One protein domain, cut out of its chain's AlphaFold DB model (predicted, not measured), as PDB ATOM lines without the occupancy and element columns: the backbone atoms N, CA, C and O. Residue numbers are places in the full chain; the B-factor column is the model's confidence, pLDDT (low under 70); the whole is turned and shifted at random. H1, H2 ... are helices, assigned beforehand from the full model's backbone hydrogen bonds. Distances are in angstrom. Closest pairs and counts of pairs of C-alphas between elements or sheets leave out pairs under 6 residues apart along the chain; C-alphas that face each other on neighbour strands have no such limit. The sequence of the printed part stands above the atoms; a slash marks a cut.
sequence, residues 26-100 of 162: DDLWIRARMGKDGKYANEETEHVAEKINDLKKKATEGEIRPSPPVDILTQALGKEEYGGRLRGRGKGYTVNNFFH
ATOM      1  N   ASP A  26      -0.407  45.947  11.955       93.88
ATOM      2  CA  ASP A  26      -0.207  47.245  12.594       93.88
ATOM      3  C   ASP A  26      -0.538  48.399  11.629       93.88
ATOM      4  O   ASP A  26      -1.316  49.280  11.999       93.88
ATOM      5  N   ASP A  27      -0.096  48.326  10.370       93.44
ATOM      6  CA  ASP A  27      -0.469  49.277   9.308       93.44
ATOM      7  C   ASP A  27      -1.991  49.303   9.097       93.44
ATOM      8  O   ASP A  27      -2.616  50.368   9.038       93.44
ATOM      9  N   LEU A  28      -2.620  48.123   9.046       93.81
ATOM     10  CA  LEU A  28      -4.079  48.002   8.972       93.81
ATOM     11  C   LEU A  28      -4.769  48.629  10.185       93.81
ATOM     12  O   LEU A  28      -5.828  49.243  10.044       93.81
ATOM     13  N   TRP A  29      -4.204  48.470  11.382       93.56
ATOM     14  CA  TRP A  29      -4.760  49.038  12.606       93.56
ATOM     15  C   TRP A  29      -4.693  50.567  12.612       93.56
ATOM     16  O   TRP A  29      -5.692  51.194  12.985       93.56
ATOM     17  N   ILE A  30      -3.565  51.135  12.170       93.81
ATOM     18  CA  ILE A  30      -3.343  52.581  12.028       93.81
ATOM     19  C   ILE A  30      -4.330  53.148  11.010       93.81
ATOM     20  O   ILE A  30      -5.142  54.016  11.334       93.81
ATOM     21  N   ARG A  31      -4.339  52.597   9.790       92.38
ATOM     22  CA  ARG A  31      -5.181  53.105   8.701       92.38
ATOM     23  C   ARG A  31      -6.672  52.975   9.007       92.38
ATOM     24  O   ARG A  31      -7.441  53.849   8.626       92.38
ATOM     25  N   ALA A  32      -7.090  51.928   9.724       92.06
ATOM     26  CA  ALA A  32      -8.492  51.733  10.101       92.06
ATOM     27  C   ALA A  32      -9.020  52.799  11.072       92.06
ATOM     28  O   ALA A  32     -10.234  52.976  11.174       92.06
ATOM     29  N   ARG A  33      -8.129  53.459  11.819       92.44
ATOM     30  CA  ARG A  33      -8.479  54.498  12.798       92.44
ATOM     31  C   ARG A  33      -8.164  55.908  12.331       92.44
ATOM     32  O   ARG A  33      -8.634  56.860  12.945       92.44
ATOM     33  N   MET A  34      -7.392  56.025  11.262       91.12
ATOM     34  CA  MET A  34      -7.127  57.284  10.599       91.12
ATOM     35  C   MET A  34      -8.399  57.776   9.900       91.12
ATOM     36  O   MET A  34      -9.019  57.057   9.109       91.12
ATOM     37  N   GLY A  35      -8.794  59.008  10.206       89.25
ATOM     38  CA  GLY A  35      -9.877  59.706   9.534       89.25
ATOM     39  C   GLY A  35      -9.552  59.989   8.066       89.25
ATOM     40  O   GLY A  35      -8.422  59.843   7.599       89.25
ATOM     41  N   LYS A  36     -10.565  60.411   7.305       86.69
ATOM     42  CA  LYS A  36     -10.374  60.821   5.900       86.69
ATOM     43  C   LYS A  36      -9.490  62.065   5.769       86.69
ATOM     44  O   LYS A  36      -8.876  62.266   4.733       86.69
ATOM     45  N   ASP A  37      -9.465  62.879   6.815       88.88
ATOM     46  CA  ASP A  37      -8.633  64.063   7.007       88.88
ATOM     47  C   ASP A  37      -7.208  63.733   7.480       88.88
ATOM     48  O   ASP A  37      -6.401  64.639   7.665       88.88
ATOM     49  N   GLY A  38      -6.895  62.450   7.691       88.12
ATOM     50  CA  GLY A  38      -5.602  62.003   8.204       88.12
ATOM     51  C   GLY A  38      -5.452  62.134   9.720       88.12
ATOM     52  O   GLY A  38      -4.389  61.807  10.238       88.12
ATOM     53  N   LYS A  39      -6.491  62.576  10.440       91.88
ATOM     54  CA  LYS A  39      -6.449  62.758  11.897       91.88
ATOM     55  C   LYS A  39      -7.062  61.576  12.630       91.88
ATOM     56  O   LYS A  39      -7.913  60.861  12.096       91.88
ATOM     57  N   TYR A  40      -6.643  61.370  13.872       92.88
ATOM     58  CA  TYR A  40      -7.252  60.380  14.752       92.88
ATOM     59  C   TYR A  40      -8.409  61.000  15.530       92.88
ATOM     60  O   TYR A  40      -8.394  62.176  15.873       92.88
ATOM     61  N   ALA A  41      -9.423  60.186  15.824       90.38
ATOM     62  CA  ALA A  41     -10.567  60.636  16.616       90.38
ATOM     63  C   ALA A  41     -10.218  60.852  18.101       90.38
ATOM     64  O   ALA A  41     -10.839  61.682  18.754       90.38
ATOM     65  N   ASN A  42      -9.245  60.095  18.618       93.69
ATOM     66  CA  ASN A  42      -8.857  60.092  20.026       93.69
ATOM     67  C   ASN A  42      -7.340  60.262  20.151       93.69
ATOM     68  O   ASN A  42      -6.598  59.533  19.486       93.69
ATOM     69  N   GLU A  43      -6.893  61.098  21.088       94.75
ATOM     70  CA  GLU A  43      -5.470  61.290  21.420       94.75
ATOM     71  C   GLU A  43      -4.797  59.972  21.848       94.75
ATOM     72  O   GLU A  43      -3.685  59.663  21.436       94.75
ATOM     73  N   GLU A  44      -5.499  59.103  22.588       93.69
ATOM     74  CA  GLU A  44      -4.974  57.773  22.953       93.69
ATOM     75  C   GLU A  44      -4.640  56.930  21.710       93.69
ATOM     76  O   GLU A  44      -3.655  56.195  21.683       93.69
ATOM     77  N   THR A  45      -5.459  57.031  20.661       93.62
ATOM     78  CA  THR A  45      -5.224  56.294  19.415       93.62
ATOM     79  C   THR A  45      -4.026  56.847  18.659       93.62
ATOM     80  O   THR A  45      -3.257  56.064  18.104       93.62
ATOM     81  N   GLU A  46      -3.871  58.168  18.660       95.31
ATOM     82  CA  GLU A  46      -2.714  58.849  18.090       95.31
ATOM     83  C   GLU A  46      -1.427  58.409  18.790       95.31
ATOM     84  O   GLU A  46      -0.530  57.885  18.133       95.31
ATOM     85  N   HIS A  47      -1.394  58.434  20.123       96.31
ATOM     86  CA  HIS A  47      -0.250  57.953  20.899       96.31
ATOM     87  C   HIS A  47       0.087  56.479  20.652       96.31
ATOM     88  O   HIS A  47       1.254  56.089  20.663       96.31
ATOM     89  N   VAL A  48      -0.914  55.617  20.442       95.94
ATOM     90  CA  VAL A  48      -0.654  54.217  20.075       95.94
ATOM     91  C   VAL A  48      -0.063  54.126  18.667       95.94
ATOM     92  O   VAL A  48       0.859  53.342  18.461       95.94
ATOM     93  N   ALA A  49      -0.552  54.913  17.707       95.56
ATOM     94  CA  ALA A  49      -0.002  54.937  16.352       95.56
ATOM     95  C   ALA A  49       1.455  55.435  16.330       95.56
ATOM     96  O   ALA A  49       2.294  54.842  15.655       95.56
ATOM     97  N   GLU A  50       1.775  56.463  17.119       96.31
ATOM     98  CA  GLU A  50       3.147  56.942  17.326       96.31
ATOM     99  C   GLU A  50       4.042  55.839  17.902       96.31
ATOM    100  O   GLU A  50       5.069  55.504  17.311       96.31
ATOM    101  N   LYS A  51       3.603  55.182  18.985       96.81
ATOM    102  CA  LYS A  51       4.335  54.056  19.588       96.81
ATOM    103  C   LYS A  51       4.574  52.914  18.607       96.81
ATOM    104  O   LYS A  51       5.643  52.311  18.634       96.81
ATOM    105  N   ILE A  52       3.597  52.593  17.759       95.94
ATOM    106  CA  ILE A  52       3.766  51.576  16.714       95.94
ATOM    107  C   ILE A  52       4.901  51.987  15.775       95.94
ATOM    108  O   ILE A  52       5.804  51.188  15.547       95.94
ATOM    109  N   ASN A  53       4.894  53.223  15.268       95.62
ATOM    110  CA  ASN A  53       5.934  53.707  14.359       95.62
ATOM    111  C   ASN A  53       7.327  53.669  15.000       95.62
ATOM    112  O   ASN A  53       8.288  53.262  14.348       95.62
ATOM    113  N   ASP A  54       7.436  54.039  16.273       96.25
ATOM    114  CA  ASP A  54       8.702  53.982  17.006       96.25
ATOM    115  C   ASP A  54       9.191  52.544  17.189       96.25
ATOM    116  O   ASP A  54      10.355  52.243  16.926       96.25
ATOM    117  N   LEU A  55       8.303  51.618  17.562       94.75
ATOM    118  CA  LEU A  55       8.643  50.199  17.654       94.75
ATOM    119  C   LEU A  55       9.034  49.616  16.286       94.75
ATOM    120  O   LEU A  55       9.975  48.830  16.219       94.75
ATOM    121  N   LYS A  56       8.383  50.016  15.185       93.88
ATOM    122  CA  LYS A  56       8.786  49.596  13.830       93.88
ATOM    123  C   LYS A  56      10.207  50.051  13.506       93.88
ATOM    124  O   LYS A  56      10.992  49.235  13.035       93.88
ATOM    125  N   LYS A  57      10.560  51.306  13.806       94.62
ATOM    126  CA  LYS A  57      11.928  51.821  13.609       94.62
ATOM    127  C   LYS A  57      12.948  51.010  14.408       94.62
ATOM    128  O   LYS A  57      13.907  50.493  13.841       94.62
ATOM    129  N   LYS A  58      12.674  50.777  15.693       93.38
ATOM    130  CA  LYS A  58      13.519  49.933  16.551       93.38
ATOM    131  C   LYS A  58      13.652  48.501  16.036       93.38
ATOM    132  O   LYS A  58      14.705  47.886  16.178       93.38
ATOM    133  N   ALA A  59      12.594  47.956  15.435       90.38
ATOM    134  CA  ALA A  59      12.626  46.628  14.834       90.38
ATOM    135  C   ALA A  59      13.487  46.606  13.564       90.38
ATOM    136  O   ALA A  59      14.243  45.659  13.363       90.38
ATOM    137  N   THR A  60      13.425  47.656  12.736       91.38
ATOM    138  CA  THR A  60      14.283  47.789  11.546       91.38
ATOM    139  C   THR A  60      15.756  47.993  11.897       91.38
ATOM    140  O   THR A  60      16.622  47.489  11.191       91.38
ATOM    141  N   GLU A  61      16.041  48.673  13.008       92.81
ATOM    142  CA  GLU A  61      17.396  48.856  13.547       92.81
ATOM    143  C   GLU A  61      17.924  47.598  14.261       92.81
ATOM    144  O   GLU A  61      19.116  47.495  14.546       92.81
ATOM    145  N   GLY A  62      17.053  46.622  14.532       90.38
ATOM    146  CA  GLY A  62      17.396  45.383  15.228       90.38
ATOM    147  C   GLY A  62      17.495  45.516  16.750       90.38
ATOM    148  O   GLY A  62      17.922  44.566  17.404       90.38
ATOM    149  N   GLU A  63      17.081  46.649  17.329       90.25
ATOM    150  CA  GLU A  63      17.026  46.854  18.785       90.25
ATOM    151  C   GLU A  63      15.968  45.948  19.427       90.25
ATOM    152  O   GLU A  63      16.179  45.384  20.502       90.25
ATOM    153  N   ILE A  64      14.827  45.782  18.751       88.94
ATOM    154  CA  ILE A  64      13.753  44.900  19.207       88.94
ATOM    155  C   ILE A  64      13.495  43.795  18.191       88.94
ATOM    156  O   ILE A  64      13.486  44.011  16.981       88.94
ATOM    157  N   ARG A  65      13.210  42.597  18.701       87.12
ATOM    158  CA  ARG A  65      12.756  41.473  17.888       87.12
ATOM    159  C   ARG A  65      11.414  40.979  18.426       87.12
ATOM    160  O   ARG A  65      11.412  40.228  19.404       87.12
ATOM    161  N   PRO A  66      10.281  41.405  17.841       83.81
ATOM    162  CA  PRO A  66       8.972  40.938  18.283       83.81
ATOM    163  C   PRO A  66       8.886  39.414  18.132       83.81
ATOM    164  O   PRO A  66       9.301  38.853  17.114       83.81
ATOM    165  N   SER A  67       8.369  38.745  19.163       84.06
ATOM    166  CA  SER A  67       8.266  37.287  19.222       84.06
ATOM    167  C   SER A  67       6.802  36.880  19.365       84.06
ATOM    168  O   SER A  67       6.150  37.316  20.317       84.06
ATOM    169  N   PRO A  68       6.273  36.012  18.484       81.06
ATOM    170  CA  PRO A  68       4.912  35.505  18.610       81.06
ATOM    171  C   PRO A  68       4.641  34.914  20.008       81.06
ATOM    172  O   PRO A  68       5.509  34.219  20.542       81.06
ATOM    173  N   PRO A  69       3.460  35.155  20.610       78.31
ATOM    174  CA  PRO A  69       2.296  35.856  20.052       78.31
ATOM    175  C   PRO A  69       2.308  37.387  20.250       78.31
ATOM    176  O   PRO A  69       1.331  38.046  19.906       78.31
ATOM    177  N   VAL A  70       3.373  37.962  20.819       86.88
ATOM    178  CA  VAL A  70       3.466  39.399  21.119       86.88
ATOM    179  C   VAL A  70       4.183  40.117  19.976       86.88
ATOM    180  O   VAL A  70       5.410  40.148  19.891       86.88
ATOM    181  N   ASP A  71       3.394  40.692  19.075       89.75
ATOM    182  CA  ASP A  71       3.878  41.531  17.979       89.75
ATOM    183  C   ASP A  71       3.911  43.027  18.349       89.75
ATOM    184  O   ASP A  71       3.503  43.433  19.440       89.75
ATOM    185  N   ILE A  72       4.377  43.856  17.409       93.19
ATOM    186  CA  ILE A  72       4.518  45.314  17.563       93.19
ATOM    187  C   ILE A  72       3.206  45.962  18.023       93.19
ATOM    188  O   ILE A  72       3.200  46.778  18.943       93.19
ATOM    189  N   LEU A  73       2.078  45.565  17.423       92.81
ATOM    190  CA  LEU A  73       0.767  46.099  17.783       92.81
ATOM    191  C   LEU A  73       0.374  45.724  19.219       92.81
ATOM    192  O   LEU A  73      -0.137  46.561  19.964       92.81
ATOM    193  N   THR A  74       0.608  44.473  19.613       92.75
ATOM    194  CA  THR A  74       0.310  43.986  20.968       92.75
ATOM    195  C   THR A  74       1.160  44.723  22.003       92.75
ATOM    196  O   THR A  74       0.641  45.168  23.028       92.75
ATOM    197  N   GLN A  75       2.441  44.932  21.698       92.69
ATOM    198  CA  GLN A  75       3.368  45.674  22.546       92.69
ATOM    199  C   GLN A  75       2.973  47.154  22.678       92.69
ATOM    200  O   GLN A  75       2.945  47.672  23.792       92.69
ATOM    201  N   ALA A  76       2.597  47.819  21.581       94.19
ATOM    202  CA  ALA A  76       2.168  49.220  21.601       94.19
ATOM    203  C   ALA A  76       0.883  49.440  22.417       94.19
ATOM    204  O   ALA A  76       0.741  50.450  23.107       94.19
ATOM    205  N   LEU A  77      -0.050  48.484  22.352       92.81
ATOM    206  CA  LEU A  77      -1.301  48.525  23.111       92.81
ATOM    207  C   LEU A  77      -1.118  48.169  24.591       92.81
ATOM    208  O   LEU A  77      -1.988  48.504  25.394       92.81
ATOM    209  N   GLY A  78      -0.043  47.454  24.944       90.50
ATOM    210  CA  GLY A  78       0.216  46.981  26.308       90.50
ATOM    211  C   GLY A  78      -0.853  46.022  26.844       90.50
ATOM    212  O   GLY A  78      -1.018  45.892  28.054       90.50
ATOM    213  N   LYS A  79      -1.627  45.388  25.955       86.44
ATOM    214  CA  LYS A  79      -2.744  44.498  26.297       86.44
ATOM    215  C   LYS A  79      -2.578  43.185  25.558       86.44
ATOM    216  O   LYS A  79      -2.354  43.196  24.350       86.44
ATOM    217  N   GLU A  80      -2.773  42.080  26.267       83.75
ATOM    218  CA  GLU A  80      -2.789  40.753  25.657       83.75
ATOM    219  C   GLU A  80      -3.915  40.636  24.613       83.75
ATOM    220  O   GLU A  80      -4.969  41.284  24.705       83.75
ATOM    221  N   GLU A  81      -3.671  39.832  23.582       85.06
ATOM    222  CA  GLU A  81      -4.666  39.532  22.560       85.06
ATOM    223  C   GLU A  81      -5.727  38.561  23.082       85.06
ATOM    224  O   GLU A  81      -5.444  37.587  23.773       85.06
ATOM    225  N   TYR A  82      -6.981  38.795  22.698       80.56
ATOM    226  CA  TYR A  82      -8.071  37.896  23.065       80.56
ATOM    227  C   TYR A  82      -8.008  36.602  22.240       80.56
ATOM    228  O   TYR A  82      -7.882  36.645  21.017       80.56
ATOM    229  N   GLY A  83      -8.214  35.443  22.877       76.12
ATOM    230  CA  GLY A  83      -8.086  34.130  22.221       76.12
ATOM    231  C   GLY A  83      -9.065  33.848  21.066       76.12
ATOM    232  O   GLY A  83      -8.859  32.908  20.301       76.12
ATOM    233  N   GLY A  84     -10.123  34.650  20.911       81.50
ATOM    234  CA  GLY A  84     -11.141  34.457  19.875       81.50
ATOM    235  C   GLY A  84     -10.793  35.100  18.531       81.50
ATOM    236  O   GLY A  84     -10.673  34.412  17.520       81.50
ATOM    237  N   ARG A  85     -10.670  36.431  18.499       85.19
ATOM    238  CA  ARG A  85     -10.497  37.201  17.259       85.19
ATOM    239  C   ARG A  85      -9.268  38.082  17.350       85.19
ATOM    240  O   ARG A  85      -9.143  38.867  18.284       85.19
ATOM    241  N   LEU A  86      -8.423  37.990  16.330       88.06
ATOM    242  CA  LEU A  86      -7.213  38.788  16.236       88.06
ATOM    243  C   LEU A  86      -7.567  40.263  15.996       88.06
ATOM    244  O   LEU A  86      -8.267  40.597  15.033       88.06
ATOM    245  N   ARG A  87      -7.086  41.161  16.860       89.56
ATOM    246  CA  ARG A  87      -7.237  42.610  16.661       89.56
ATOM    247  C   ARG A  87      -6.502  43.058  15.394       89.56
ATOM    248  O   ARG A  87      -5.536  42.432  14.984       89.56
ATOM    249  N   GLY A  88      -6.953  44.125  14.732       86.94
ATOM    250  CA  GLY A  88      -6.263  44.656  13.540       86.94
ATOM    251  C   GLY A  88      -6.402  43.793  12.279       86.94
ATOM    252  O   GLY A  88      -5.927  44.179  11.218       86.94
ATOM    253  N   ARG A  89      -7.092  42.649  12.362       87.12
ATOM    254  CA  ARG A  89      -7.452  41.820  11.212       87.12
ATOM    255  C   ARG A  89      -8.953  41.536  11.173       87.12
ATOM    256  O   ARG A  89      -9.697  41.689  12.146       87.12
ATOM    257  N   GLY A  90      -9.414  41.189   9.975       83.50
ATOM    258  CA  GLY A  90     -10.817  40.912   9.683       83.50
ATOM    259  C   GLY A  90     -11.320  39.587  10.258       83.50
ATOM    260  O   GLY A  90     -10.641  38.886  11.007       83.50
ATOM    261  N   LYS A  91     -12.550  39.227   9.881       84.12
ATOM    262  CA  LYS A  91     -13.119  37.903  10.161       84.12
ATOM    263  C   LYS A  91     -12.223  36.815   9.546       84.12
ATOM    264  O   LYS A  91     -11.724  36.999   8.444       84.12
ATOM    265  N   GLY A  92     -12.039  35.702  10.256       83.50
ATOM    266  CA  GLY A  92     -11.209  34.570   9.814       83.50
ATOM    267  C   GLY A  92      -9.814  34.520  10.447       83.50
ATOM    268  O   GLY A  92      -9.196  33.461  10.459       83.50
ATOM    269  N   TYR A  93      -9.354  35.616  11.054       86.69
ATOM    270  CA  TYR A  93      -8.082  35.648  11.772       86.69
ATOM    271  C   TYR A  93      -8.292  35.409  13.271       86.69
ATOM    272  O   TYR A  93      -8.944  36.192  13.968       86.69
ATOM    273  N   THR A  94      -7.722  34.310  13.759       86.88
ATOM    274  CA  THR A  94      -7.612  33.972  15.186       86.88
ATOM    275  C   THR A  94      -6.140  34.034  15.587       86.88
ATOM    276  O   THR A  94      -5.276  33.852  14.728       86.88
ATOM    277  N   VAL A  95      -5.849  34.267  16.871       85.19
ATOM    278  CA  VAL A  95      -4.469  34.307  17.397       85.19
ATOM    279  C   VAL A  95      -3.705  33.042  16.994       85.19
ATOM    280  O   VAL A  95      -2.621  33.133  16.423       85.19
ATOM    281  N   ASN A  96      -4.332  31.872  17.155       82.69
ATOM    282  CA  ASN A  96      -3.694  30.591  16.848       82.69
ATOM    283  C   ASN A  96      -3.390  30.393  15.360       82.69
ATOM    284  O   ASN A  96      -2.334  29.877  15.012       82.69
ATOM    285  N   ASN A  97      -4.303  30.802  14.475       85.38
ATOM    286  CA  ASN A  97      -4.080  30.664  13.034       85.38
ATOM    287  C   ASN A  97      -3.055  31.671  12.499       85.38
ATOM    288  O   ASN A  97      -2.397  31.403  11.506       85.38
ATOM    289  N   PHE A  98      -2.942  32.840  13.130       85.19
ATOM    290  CA  PHE A  98      -2.061  33.906  12.666       85.19
ATOM    291  C   PHE A  98      -0.611  33.704  13.106       85.19
ATOM    292  O   PHE A  98       0.303  33.762  12.292       85.19
ATOM    293  N   PHE A  99      -0.401  33.420  14.392       83.81
ATOM    294  CA  PHE A  99       0.933  33.212  14.955       83.81
ATOM    295  C   PHE A  99       1.432  31.769  14.802       83.81
ATOM    296  O   PHE A  99       2.492  31.436  15.326       83.81
ATOM    297  N   HIS A 100       0.667  30.912  14.114       74.31
ATOM    298  CA  HIS A 100       0.913  29.471  13.990       74.31
ATOM    299  C   HIS A 100       1.171  28.791  15.345       74.31
ATOM    300  O   HIS A 100       1.930  27.825  15.429       74.31
TER     301      HIS A 100
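Overview. This is residues 26 to 100 of the 162 residues of the protein "uncharacterized protein LOC112490530" of Ziziphus jujuba (UniProt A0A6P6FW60). One long helix, H2, runs along one edge of a flat body; short H3 packs on it and short H1 folds back beside it, while a wide loop region with the small helix H4 makes the far side, away from H2. The printed part has 75 residues with four named helices, H1, H2, H3 and H4 in chain order, and no named strand. Its class is all helix, though under half of the residues, 36 of 75, are in named elements. It is compact, with a radius of gyration of the C-alphas of 12.9 A, and spans 36 by 32 by 17 A.

Arrangement. H2, residues 43 to 60, touches H3, residues 72 to 77, with residues 48 to 56 alone; their closest C-alphas, those of Ile 52 and Ala 76, are 5.7 A apart. This helical hairpin has a shallow tilt of 29 degrees, opposite ways. H1, residues 26 to 33, and H2 form another helical hairpin and only just touch, with 3 pairs of C-alphas within 8 A, on residues 45 to 52 of H2 alone. The closest C-alphas, those of Ile 30 and Ala 49, are 6.0 A apart, and the helices run opposite ways at a shallow tilt of 19 degrees. H1 and H3 are close but not clearly touching: the closest C-alphas, those of Asp 26 and Leu 73, are 5.4 A apart. H4, residues 95 to 98, is apart from H1, H2 and H3. In H2 and H3 every O i to N i+4 pair is within hydrogen-bond range, in H1 3 of 4, and H4 is too short for such a pair.

Along the chain. H2 measures 25.9 A from C-alpha 43 at (-5.470, 61.290, 21.420) to C-alpha 60 at (14.283, 47.789, 11.546). H1 measures 11.0 A, H3 8.7 A and H4 5.3 A, ending at C-alpha 98 (-2.061, 33.906, 12.666).

Size, cuts and confidence. The C-alphas farthest apart, those of Asp 37 and His 100, are 36.6 A apart. The links H2 to H3 and H3 to H4 are long. The printed part has no cut, and no printed residue is under 70 in pLDDT.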